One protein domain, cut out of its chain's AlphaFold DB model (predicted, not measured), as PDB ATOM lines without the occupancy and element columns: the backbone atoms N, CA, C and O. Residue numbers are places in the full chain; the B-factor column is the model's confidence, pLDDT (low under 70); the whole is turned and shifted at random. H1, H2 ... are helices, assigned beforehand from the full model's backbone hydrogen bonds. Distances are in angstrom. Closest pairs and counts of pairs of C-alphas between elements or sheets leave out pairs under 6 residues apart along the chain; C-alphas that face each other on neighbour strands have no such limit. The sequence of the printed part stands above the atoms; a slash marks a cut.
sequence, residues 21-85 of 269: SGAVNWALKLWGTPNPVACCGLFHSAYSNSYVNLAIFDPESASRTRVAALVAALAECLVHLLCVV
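AT A GLANCE: This is residues 21 to 85 of the 269 residues of an uncharacterized protein of Ananas comosus var. bracteatus (UniProt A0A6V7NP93). Two pairs of helices stand together: H1 and H2 fold back on each other as a helical hairpin, and H3 and H4 make a V with its corner at Ala 72. H2 packs on residues 74 to 79 of H4, near that corner, and a long loop of residues 44 to 61 joins the hairpin to the V. The printed part has 65 residues with four named helices, H1, H2, H3 and H4 in chain order, and no named strand; its class is all helix, with 41 residues in helices. The whole is compact, with a radius of gyration of the C-alphas of 11.1 A, and the C-alphas span 32 by 25 by 18 A.

HOW THE PARTS SIT: H4, residues 73 to 84, is the longest helix. With residues 74 to 79 alone it touches H2, residues 35 to 43; the closest C-alphas are those of Pro 36 and Ala 75, 4.3 A apart. These two run the same way at a steep tilt of 45 degrees. With residues 74 to 77 alone H4 touches H3, residues 62 to 71, at a steep tilt of 58 degrees, opposite ways; the closest C-alphas are those of Ala 68 and Glu 76, 5.1 A apart. H2 and H3 are close but not clearly touching, with the C-alphas of Cys 39 and Val 71 closest at 6.6 A. H1, residues 21 to 30, touches H2 at a shallow tilt of 21 degrees, opposite ways, and the two form a helical hairpin; the closest C-alphas are those of Asn 25 and Gly 41, 4.6 A apart. H1 is apart from H3 and from H4. Of the three touching pairs one is at a shallow tilt, and the helix packing is only just mostly crossed. In H1, H2, H3 and H4 every O i to N i+4 pair is within hydrogen-bond range.

IN THESE COORDINATES: H4 measures 16.6 A from first to last C-alpha and ends with C-alpha 84 at (37.488, -22.102, -36.555). H3 measures 14.6 A and begins with C-alpha 62 at (26.560, -26.825, -49.065). H2 measures 12.5 A. H1 measures 14.4 A and begins with C-alpha 21 at (44.274, -12.618, -49.368).

THE WHOLE: The two C-alphas farthest apart, those of Leu 30 and Ser 61, are 33.0 A apart. The printed part has no cut. The links H1 to H2 and H3 to H4 are tight, with 4 residues and 1 residue; the link H2 to H3 is long, with 18. The mean pLDDT of the printed part is 84.1; it is under 70 at residue 21, residues 49 to 54 and residues 60 to 62.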
ATOM      1  N   SER A  21      44.081 -11.182 -49.099       57.47
ATOM      2  CA  SER A  21      44.274 -12.618 -49.368       57.47
ATOM      3  C   SER A  21      45.212 -12.945 -50.541       57.47
ATOM      4  O   SER A  21      45.827 -14.012 -50.572       57.47
ATOM      5  N   GLY A  22      45.339 -12.041 -51.520       72.12
ATOM      6  CA  GLY A  22      46.251 -12.226 -52.654       72.12
ATOM      7  C   GLY A  22      47.725 -12.197 -52.240       72.12
ATOM      8  O   GLY A  22      48.519 -12.998 -52.736       72.12
ATOM      9  N   ALA A  23      48.079 -11.327 -51.292       82.81
ATOM     10  CA  ALA A  23      49.444 -11.179 -50.804       82.81
ATOM     11  C   ALA A  23      49.873 -12.373 -49.941       82.81
ATOM     12  O   ALA A  23      50.963 -12.909 -50.138       82.81
ATOM     13  N   VAL A  24      48.979 -12.875 -49.083       89.25
ATOM     14  CA  VAL A  24      49.216 -14.084 -48.277       89.25
ATOM     15  C   VAL A  24      49.431 -15.310 -49.174       89.25
ATOM     16  O   VAL A  24      50.415 -16.031 -49.005       89.25
ATOM     17  N   ASN A  25      48.577 -15.525 -50.186       91.69
ATOM     18  CA  ASN A  25      48.781 -16.590 -51.182       91.69
ATOM     19  C   ASN A  25      50.151 -16.481 -51.862       91.69
ATOM     20  O   ASN A  25      50.837 -17.488 -52.050       91.69
ATOM     21  N   TRP A  26      50.532 -15.265 -52.245       90.12
ATOM     22  CA  TRP A  26      51.777 -15.014 -52.955       90.12
ATOM     23  C   TRP A  26      53.005 -15.262 -52.074       90.12
ATOM     24  O   TRP A  26      53.917 -15.969 -52.503       90.12
ATOM     25  N   ALA A  27      53.000 -14.785 -50.826       91.94
ATOM     26  CA  ALA A  27      54.054 -15.054 -49.851       91.94
ATOM     27  C   ALA A  27      54.236 -16.562 -49.624       91.94
ATOM     28  O   ALA A  27      55.350 -17.072 -49.709       91.94
ATOM     29  N   LEU A  28      53.139 -17.302 -49.436       93.44
ATOM     30  CA  LEU A  28      53.172 -18.754 -49.242       93.44
ATOM     31  C   LEU A  28      53.708 -19.504 -50.470       93.44
ATOM     32  O   LEU A  28      54.445 -20.482 -50.318       93.44
ATOM     33  N   LYS A  29      53.382 -19.055 -51.688       93.56
ATOM     34  CA  LYS A  29      53.979 -19.605 -52.918       93.56
ATOM     35  C   LYS A  29      55.472 -19.315 -52.997       93.56
ATOM     36  O   LYS A  29      56.241 -20.216 -53.320       93.56
ATOM     37  N   LEU A  30      55.886 -18.092 -52.674       92.56
ATOM     38  CA  LEU A  30      57.297 -17.701 -52.651       92.56
ATOM     39  C   LEU A  30      58.088 -18.489 -51.596       92.56
ATOM     40  O   LEU A  30      59.259 -18.801 -51.794       92.56
ATOM     41  N   TRP A  31      57.436 -18.859 -50.495       93.56
ATOM     42  CA  TRP A  31      57.990 -19.717 -49.450       93.56
ATOM     43  C   TRP A  31      58.018 -21.208 -49.815       93.56
ATOM     44  O   TRP A  31      58.451 -22.017 -49.000       93.56
ATOM     45  N   GLY A  32      57.578 -21.580 -51.020       92.75
ATOM     46  CA  GLY A  32      57.618 -22.959 -51.508       92.75
ATOM     47  C   GLY A  32      56.588 -23.882 -50.858       92.75
ATOM     48  O   GLY A  32      56.789 -25.091 -50.832       92.75
ATOM     49  N   THR A  33      55.503 -23.339 -50.299       93.44
ATOM     50  CA  THR A  33      54.479 -24.166 -49.643       93.44
ATOM     51  C   THR A  33      53.687 -25.017 -50.641       93.44
ATOM     52  O   THR A  33      53.500 -24.610 -51.793       93.44
ATOM     53  N   PRO A  34      53.164 -26.184 -50.214       92.69
ATOM     54  CA  PRO A  34      52.291 -26.998 -51.053       92.69
ATOM     55  C   PRO A  34      51.070 -26.210 -51.535       92.69
ATOM     56  O   PRO A  34      50.502 -25.407 -50.790       92.69
ATOM     57  N   ASN A  35      50.597 -26.492 -52.753       92.06
ATOM     58  CA  ASN A  35      49.467 -25.770 -53.346       92.06
ATOM     59  C   ASN A  35      48.211 -25.703 -52.443       92.06
ATOM     60  O   ASN A  35      47.621 -24.627 -52.368       92.06
ATOM     61  N   PRO A  36      47.817 -26.760 -51.699       93.06
ATOM     62  CA  PRO A  36      46.703 -26.667 -50.750       93.06
ATOM     63  C   PRO A  36      46.903 -25.606 -49.657       93.06
ATOM     64  O   PRO A  36      45.950 -24.917 -49.301       93.06
ATOM     65  N   VAL A  37      48.133 -25.430 -49.163       93.00
ATOM     66  CA  VAL A  37      48.481 -24.423 -48.145       93.00
ATOM     67  C   VAL A  37      48.455 -23.022 -48.752       93.00
ATOM     68  O   VAL A  37      47.847 -22.115 -48.190       93.00
ATOM     69  N   ALA A  38      49.031 -22.844 -49.941       93.12
ATOM     70  CA  ALA A  38      48.964 -21.566 -50.641       93.12
ATOM     71  C   ALA A  38      47.511 -21.167 -50.958       93.12
ATOM     72  O   ALA A  38      47.108 -20.033 -50.688       93.12
ATOM     73  N   CYS A  39      46.699 -22.083 -51.498       91.50
ATOM     74  CA  CYS A  39      45.269 -21.866 -51.747       91.50
ATOM     75  C   CYS A  39      44.513 -21.534 -50.462       91.50
ATOM     76  O   CYS A  39      43.654 -20.654 -50.475       91.50
ATOM     77  N   CYS A  40      44.872 -22.172 -49.347       91.88
ATOM     78  CA  CYS A  40      44.345 -21.809 -48.043       91.88
ATOM     79  C   CYS A  40      44.612 -20.329 -47.726       91.88
ATOM     80  O   CYS A  40      43.682 -19.614 -47.374       91.88
ATOM     81  N   GLY A  41      45.816 -19.818 -48.000       89.12
ATOM     82  CA  GLY A  41      46.143 -18.386 -47.927       89.12
ATOM     83  C   GLY A  41      45.234 -17.459 -48.731       89.12
ATOM     84  O   GLY A  41      44.963 -16.348 -48.292       89.12
ATOM     85  N   LEU A  42      44.682 -17.910 -49.857       88.75
ATOM     86  CA  LEU A  42      43.737 -17.108 -50.641       88.75
ATOM     87  C   LEU A  42      42.326 -17.078 -50.020       88.75
ATOM     88  O   LEU A  42      41.586 -16.113 -50.203       88.75
ATOM     89  N   PHE A  43      41.957 -18.118 -49.270       87.88
ATOM     90  CA  PHE A  43      40.605 -18.328 -48.748       87.88
ATOM     91  C   PHE A  43      40.522 -18.351 -47.211       87.88
ATOM     92  O   PHE A  43      39.450 -18.605 -46.680       87.88
ATOM     93  N   HIS A  44      41.589 -18.031 -46.472       85.06
ATOM     94  CA  HIS A  44      41.670 -18.148 -45.001       85.06
ATOM     95  C   HIS A  44      40.706 -17.230 -44.208       85.06
ATOM     96  O   HIS A  44      40.694 -17.244 -42.977       85.06
ATOM     97  N   SER A  45      39.900 -16.424 -44.904       80.75
ATOM     98  CA  SER A  45      38.822 -15.591 -44.347       80.75
ATOM     99  C   SER A  45      37.433 -15.963 -44.896       80.75
ATOM    100  O   SER A  45      36.457 -15.271 -44.628       80.75
ATOM    101  N   ALA A  46      37.316 -17.053 -45.666       78.50
ATOM    102  CA  ALA A  46      36.089 -17.446 -46.363       78.50
ATOM    103  C   ALA A  46      34.898 -17.655 -45.415       78.50
ATOM    104  O   ALA A  46      33.782 -17.270 -45.754       78.50
ATOM    105  N   TYR A  47      35.132 -18.204 -44.221       74.44
ATOM    106  CA  TYR A  47      34.076 -18.547 -43.261       74.44
ATOM    107  C   TYR A  47      34.030 -17.634 -42.027       74.44
ATOM    108  O   TYR A  47      33.376 -17.987 -41.038       74.44
ATOM    109  N   SER A  48      34.684 -16.461 -42.079       70.06
ATOM    110  CA  SER A  48      35.114 -15.670 -40.909       70.06
ATOM    111  C   SER A  48      36.263 -16.339 -40.161       70.06
ATOM    112  O   SER A  48      36.363 -17.558 -40.160       70.06
ATOM    113  N   ASN A  49      37.132 -15.570 -39.504       66.81
ATOM    114  CA  ASN A  49      38.268 -16.145 -38.780       66.81
ATOM    115  C   ASN A  49      38.510 -15.477 -37.419       66.81
ATOM    116  O   ASN A  49      37.775 -14.585 -37.001       66.81
ATOM    117  N   SER A  50      39.558 -15.929 -36.726       63.81
ATOM    118  CA  SER A  50      39.937 -15.470 -35.386       63.81
ATOM    119  C   SER A  50      40.315 -13.988 -35.277       63.81
ATOM    120  O   SER A  50      40.383 -13.479 -34.163       63.81
ATOM    121  N   TYR A  51      40.621 -13.322 -36.391       61.59
ATOM    122  CA  TYR A  51      41.042 -11.918 -36.419       61.59
ATOM    123  C   TYR A  51      39.969 -10.998 -37.010       61.59
ATOM    124  O   TYR A  51      39.919  -9.823 -36.662       61.59
ATOM    125  N   VAL A  52      39.089 -11.520 -37.872       60.34
ATOM    126  CA  VAL A  52      38.040 -10.743 -38.541       60.34
ATOM    127  C   VAL A  52      36.714 -11.503 -38.515       60.34
ATOM    128  O   VAL A  52      36.601 -12.612 -39.048       60.34
ATOM    129  N   ASN A  53      35.682 -10.868 -37.946       67.69
ATOM    130  CA  ASN A  53      34.316 -11.394 -37.899       67.69
ATOM    131  C   ASN A  53      33.515 -11.057 -39.175       67.69
ATOM    132  O   ASN A  53      32.483 -10.388 -39.115       67.69
ATOM    133  N   LEU A  54      34.030 -11.461 -40.341       66.69
ATOM    134  CA  LEU A  54      33.382 -11.289 -41.647       66.69
ATOM    135  C   LEU A  54      33.363 -12.632 -42.381       66.69
ATOM    136  O   LEU A  54      34.404 -13.121 -42.812       66.69
ATOM    137  N   ALA A  55      32.181 -13.237 -42.511       72.88
ATOM    138  CA  ALA A  55      31.993 -14.472 -43.268       72.88
ATOM    139  C   ALA A  55      31.552 -14.163 -44.702       72.88
ATOM    140  O   ALA A  55      30.571 -13.451 -44.909       72.88
ATOM    141  N   ILE A  56      32.255 -14.729 -45.685       74.44
ATOM    142  CA  ILE A  56      31.846 -14.694 -47.099       74.44
ATOM    143  C   ILE A  56      30.889 -15.857 -47.386       74.44
ATOM    144  O   ILE A  56      29.927 -15.716 -48.140       74.44
ATOM    145  N   PHE A  57      31.142 -17.002 -46.759       75.94
ATOM    146  CA  PHE A  57      30.356 -18.218 -46.867       75.94
ATOM    147  C   PHE A  57      29.914 -18.690 -45.480       75.94
ATOM    148  O   PHE A  57      30.635 -18.545 -44.494       75.94
ATOM    149  N   ASP A  58      28.731 -19.290 -45.426       73.75
ATOM    150  CA  ASP A  58      28.236 -19.991 -44.242       73.75
ATOM    151  C   ASP A  58      29.087 -21.253 -43.980       73.75
ATOM    152  O   ASP A  58      29.296 -22.015 -44.918       73.75
ATOM    153  N   PRO A  59      29.631 -21.493 -42.775       70.25
ATOM    154  CA  PRO A  59      30.410 -22.700 -42.482       70.25
ATOM    155  C   PRO A  59      29.572 -23.982 -42.323       70.25
ATOM    156  O   PRO A  59      30.142 -25.070 -42.414       70.25
ATOM    157  N   GLU A  60      28.258 -23.891 -42.102       67.38
ATOM    158  CA  GLU A  60      27.394 -25.030 -41.746       67.38
ATOM    159  C   GLU A  60      26.494 -25.489 -42.913       67.38
ATOM    160  O   GLU A  60      25.307 -25.741 -42.731       67.38
ATOM    161  N   SER A  61      27.007 -25.589 -44.151       64.88
ATOM    162  CA  SER A  61      26.160 -25.987 -45.296       64.88
ATOM    163  C   SER A  61      26.904 -26.407 -46.584       64.88
ATOM    164  O   SER A  61      28.119 -26.615 -46.616       64.88
ATOM    165  N   ALA A  62      26.137 -26.537 -47.684       69.44
ATOM    166  CA  ALA A  62      26.560 -26.825 -49.065       69.44
ATOM    167  C   ALA A  62      27.632 -25.866 -49.626       69.44
ATOM    168  O   ALA A  62      28.278 -26.158 -50.637       69.44
ATOM    169  N   SER A  63      27.832 -24.725 -48.973       80.19
ATOM    170  CA  SER A  63      28.940 -23.796 -49.194       80.19
ATOM    171  C   SER A  63      30.309 -24.470 -49.067       80.19
ATOM    172  O   SER A  63      31.151 -24.239 -49.932       80.19
ATOM    173  N   ARG A  64      30.526 -25.343 -48.072       87.62
ATOM    174  CA  ARG A  64      31.801 -26.058 -47.895       87.62
ATOM    175  C   ARG A  64      32.097 -26.974 -49.070       87.62
ATOM    176  O   ARG A  64      33.176 -26.913 -49.650       87.62
ATOM    177  N   THR A  65      31.098 -27.735 -49.513       88.06
ATOM    178  CA  THR A  65      31.193 -28.559 -50.726       88.06
ATOM    179  C   THR A  65      31.509 -27.709 -51.958       88.06
ATOM    180  O   THR A  65      32.328 -28.095 -52.791       88.06
ATOM    181  N   ARG A  66      30.904 -26.520 -52.070       87.25
ATOM    182  CA  ARG A  66      31.169 -25.588 -53.173       87.25
ATOM    183  C   ARG A  66      32.591 -25.029 -53.130       87.25
ATOM    184  O   ARG A  66      33.230 -24.961 -54.173       87.25
ATOM    185  N   VAL A  67      33.096 -24.648 -51.959       88.56
ATOM    186  CA  VAL A  67      34.481 -24.182 -51.797       88.56
ATOM    187  C   VAL A  67      35.454 -25.322 -52.100       88.56
ATOM    188  O   VAL A  67      36.384 -25.125 -52.878       88.56
ATOM    189  N   ALA A  68      35.198 -26.538 -51.613       91.44
ATOM    190  CA  ALA A  68      36.000 -27.721 -51.927       91.44
ATOM    191  C   ALA A  68      36.054 -28.011 -53.433       91.44
ATOM    192  O   ALA A  68      37.112 -28.373 -53.944       91.44
ATOM    193  N   ALA A  69      34.961 -27.792 -54.167       91.00
ATOM    194  CA  ALA A  69      34.951 -27.917 -55.625       91.00
ATOM    195  C   ALA A  69      35.814 -26.854 -56.338       91.00
ATOM    196  O   ALA A  69      36.268 -27.092 -57.454       91.00
ATOM    197  N   LEU A  70      36.055 -25.697 -55.709       89.56
ATOM    198  CA  LEU A  70      36.872 -24.611 -56.261       89.56
ATOM    199  C   LEU A  70      38.364 -24.754 -55.931       89.56
ATOM    200  O   LEU A  70      39.202 -24.458 -56.779       89.56
ATOM    201  N   VAL A  71      38.701 -25.173 -54.705       89.44
ATOM    202  CA  VAL A  71      40.092 -25.173 -54.201       89.44
ATOM    203  C   VAL A  71      40.668 -26.562 -53.923       89.44
ATOM    204  O   VAL A  71      41.827 -26.667 -53.530       89.44
ATOM    205  N   ALA A  72      39.888 -27.615 -54.180       92.00
ATOM    206  CA  ALA A  72      40.093 -28.997 -53.744       92.00
ATOM    207  C   ALA A  72      39.832 -29.231 -52.243       92.00
ATOM    208  O   ALA A  72      39.983 -28.344 -51.402       92.00
ATOM    209  N   ALA A  73      39.452 -30.468 -51.907       91.62
ATOM    210  CA  ALA A  73      39.001 -30.856 -50.568       91.62
ATOM    211  C   ALA A  73      40.043 -30.594 -49.469       91.62
ATOM    212  O   ALA A  73      39.704 -30.090 -48.404       91.62
ATOM    213  N   LEU A  74      41.320 -30.873 -49.744       91.06
ATOM    214  CA  LEU A  74      42.393 -30.680 -48.767       91.06
ATOM    215  C   LEU A  74      42.613 -29.198 -48.430       91.06
ATOM    216  O   LEU A  74      42.816 -28.847 -47.271       91.06
ATOM    217  N   ALA A  75      42.538 -28.314 -49.432       92.62
ATOM    218  CA  ALA A  75      42.659 -26.878 -49.207       92.62
ATOM    219  C   ALA A  75      41.434 -26.330 -48.463       92.62
ATOM    220  O   ALA A  75      41.591 -25.515 -47.560       92.62
ATOM    221  N   GLU A  76      40.227 -26.795 -48.798       93.31
ATOM    222  CA  GLU A  76      39.006 -26.408 -48.083       93.31
ATOM    223  C   GLU A  76      39.044 -26.832 -46.616       93.31
ATOM    224  O   GLU A  76      38.734 -26.016 -45.751       93.31
ATOM    225  N   CYS A  77      39.494 -28.055 -46.329       91.00
ATOM    226  CA  CYS A  77      39.647 -28.542 -44.963       91.00
ATOM    227  C   CYS A  77      40.570 -27.617 -44.151       91.00
ATOM    228  O   CYS A  77      40.206 -27.169 -43.063       91.00
ATOM    229  N   LEU A  78      41.717 -27.233 -44.725       92.62
ATOM    230  CA  LEU A  78      42.633 -26.268 -44.110       92.62
ATOM    231  C   LEU A  78      41.995 -24.890 -43.908       92.62
ATOM    232  O   LEU A  78      42.170 -24.288 -42.850       92.62
ATOM    233  N   VAL A  79      41.252 -24.388 -44.900       91.75
ATOM    234  CA  VAL A  79      40.535 -23.107 -44.800       91.75
ATOM    235  C   VAL A  79      39.547 -23.142 -43.644       91.75
ATOM    236  O   VAL A  79      39.539 -22.228 -42.820       91.75
ATOM    237  N   HIS A  80      38.735 -24.194 -43.565       90.94
ATOM    238  CA  HIS A  80      37.767 -24.371 -42.495       90.94
ATOM    239  C   HIS A  80      38.456 -24.407 -41.128       90.94
ATOM    240  O   HIS A  80      38.097 -23.625 -40.248       90.94
ATOM    241  N   LEU A  81      39.500 -25.224 -40.972       91.06
ATOM    242  CA  LEU A  81      40.247 -25.339 -39.718       91.06
ATOM    243  C   LEU A  81      40.875 -24.003 -39.294       91.06
ATOM    244  O   LEU A  81      40.717 -23.592 -38.146       91.06
ATOM    245  N   LEU A  82      41.503 -23.259 -40.209       89.56
ATOM    246  CA  LEU A  82      42.035 -21.924 -39.898       89.56
ATOM    247  C   LEU A  82      40.956 -20.916 -39.492       89.56
ATOM    248  O   LEU A  82      41.234 -20.013 -38.701       89.56
ATOM    249  N   CYS A  83      39.745 -21.053 -40.031       89.12
ATOM    250  CA  CYS A  83      38.621 -20.182 -39.711       89.12
ATOM    251  C   CYS A  83      38.050 -20.460 -38.314       89.12
ATOM    252  O   CYS A  83      37.587 -19.532 -37.658       89.12
ATOM    253  N   VAL A  84      38.095 -21.710 -37.840       89.88
ATOM    254  CA  VAL A  84      37.488 -22.102 -36.555       89.88
ATOM    255  C   VAL A  84      38.469 -22.129 -35.380       89.88
ATOM    256  O   VAL A  84      38.044 -22.077 -34.224       89.88
ATOM    257  N   VAL A  85      39.774 -22.192 -35.656       91.69
ATOM    258  CA  VAL A  85      40.832 -22.245 -34.639       91.69
ATOM    259  C   VAL A  85      41.117 -20.855 -34.052       91.69
ATOM    260  O   VAL A  85      41.362 -19.904 -34.798       91.69
TER     261      VAL A  85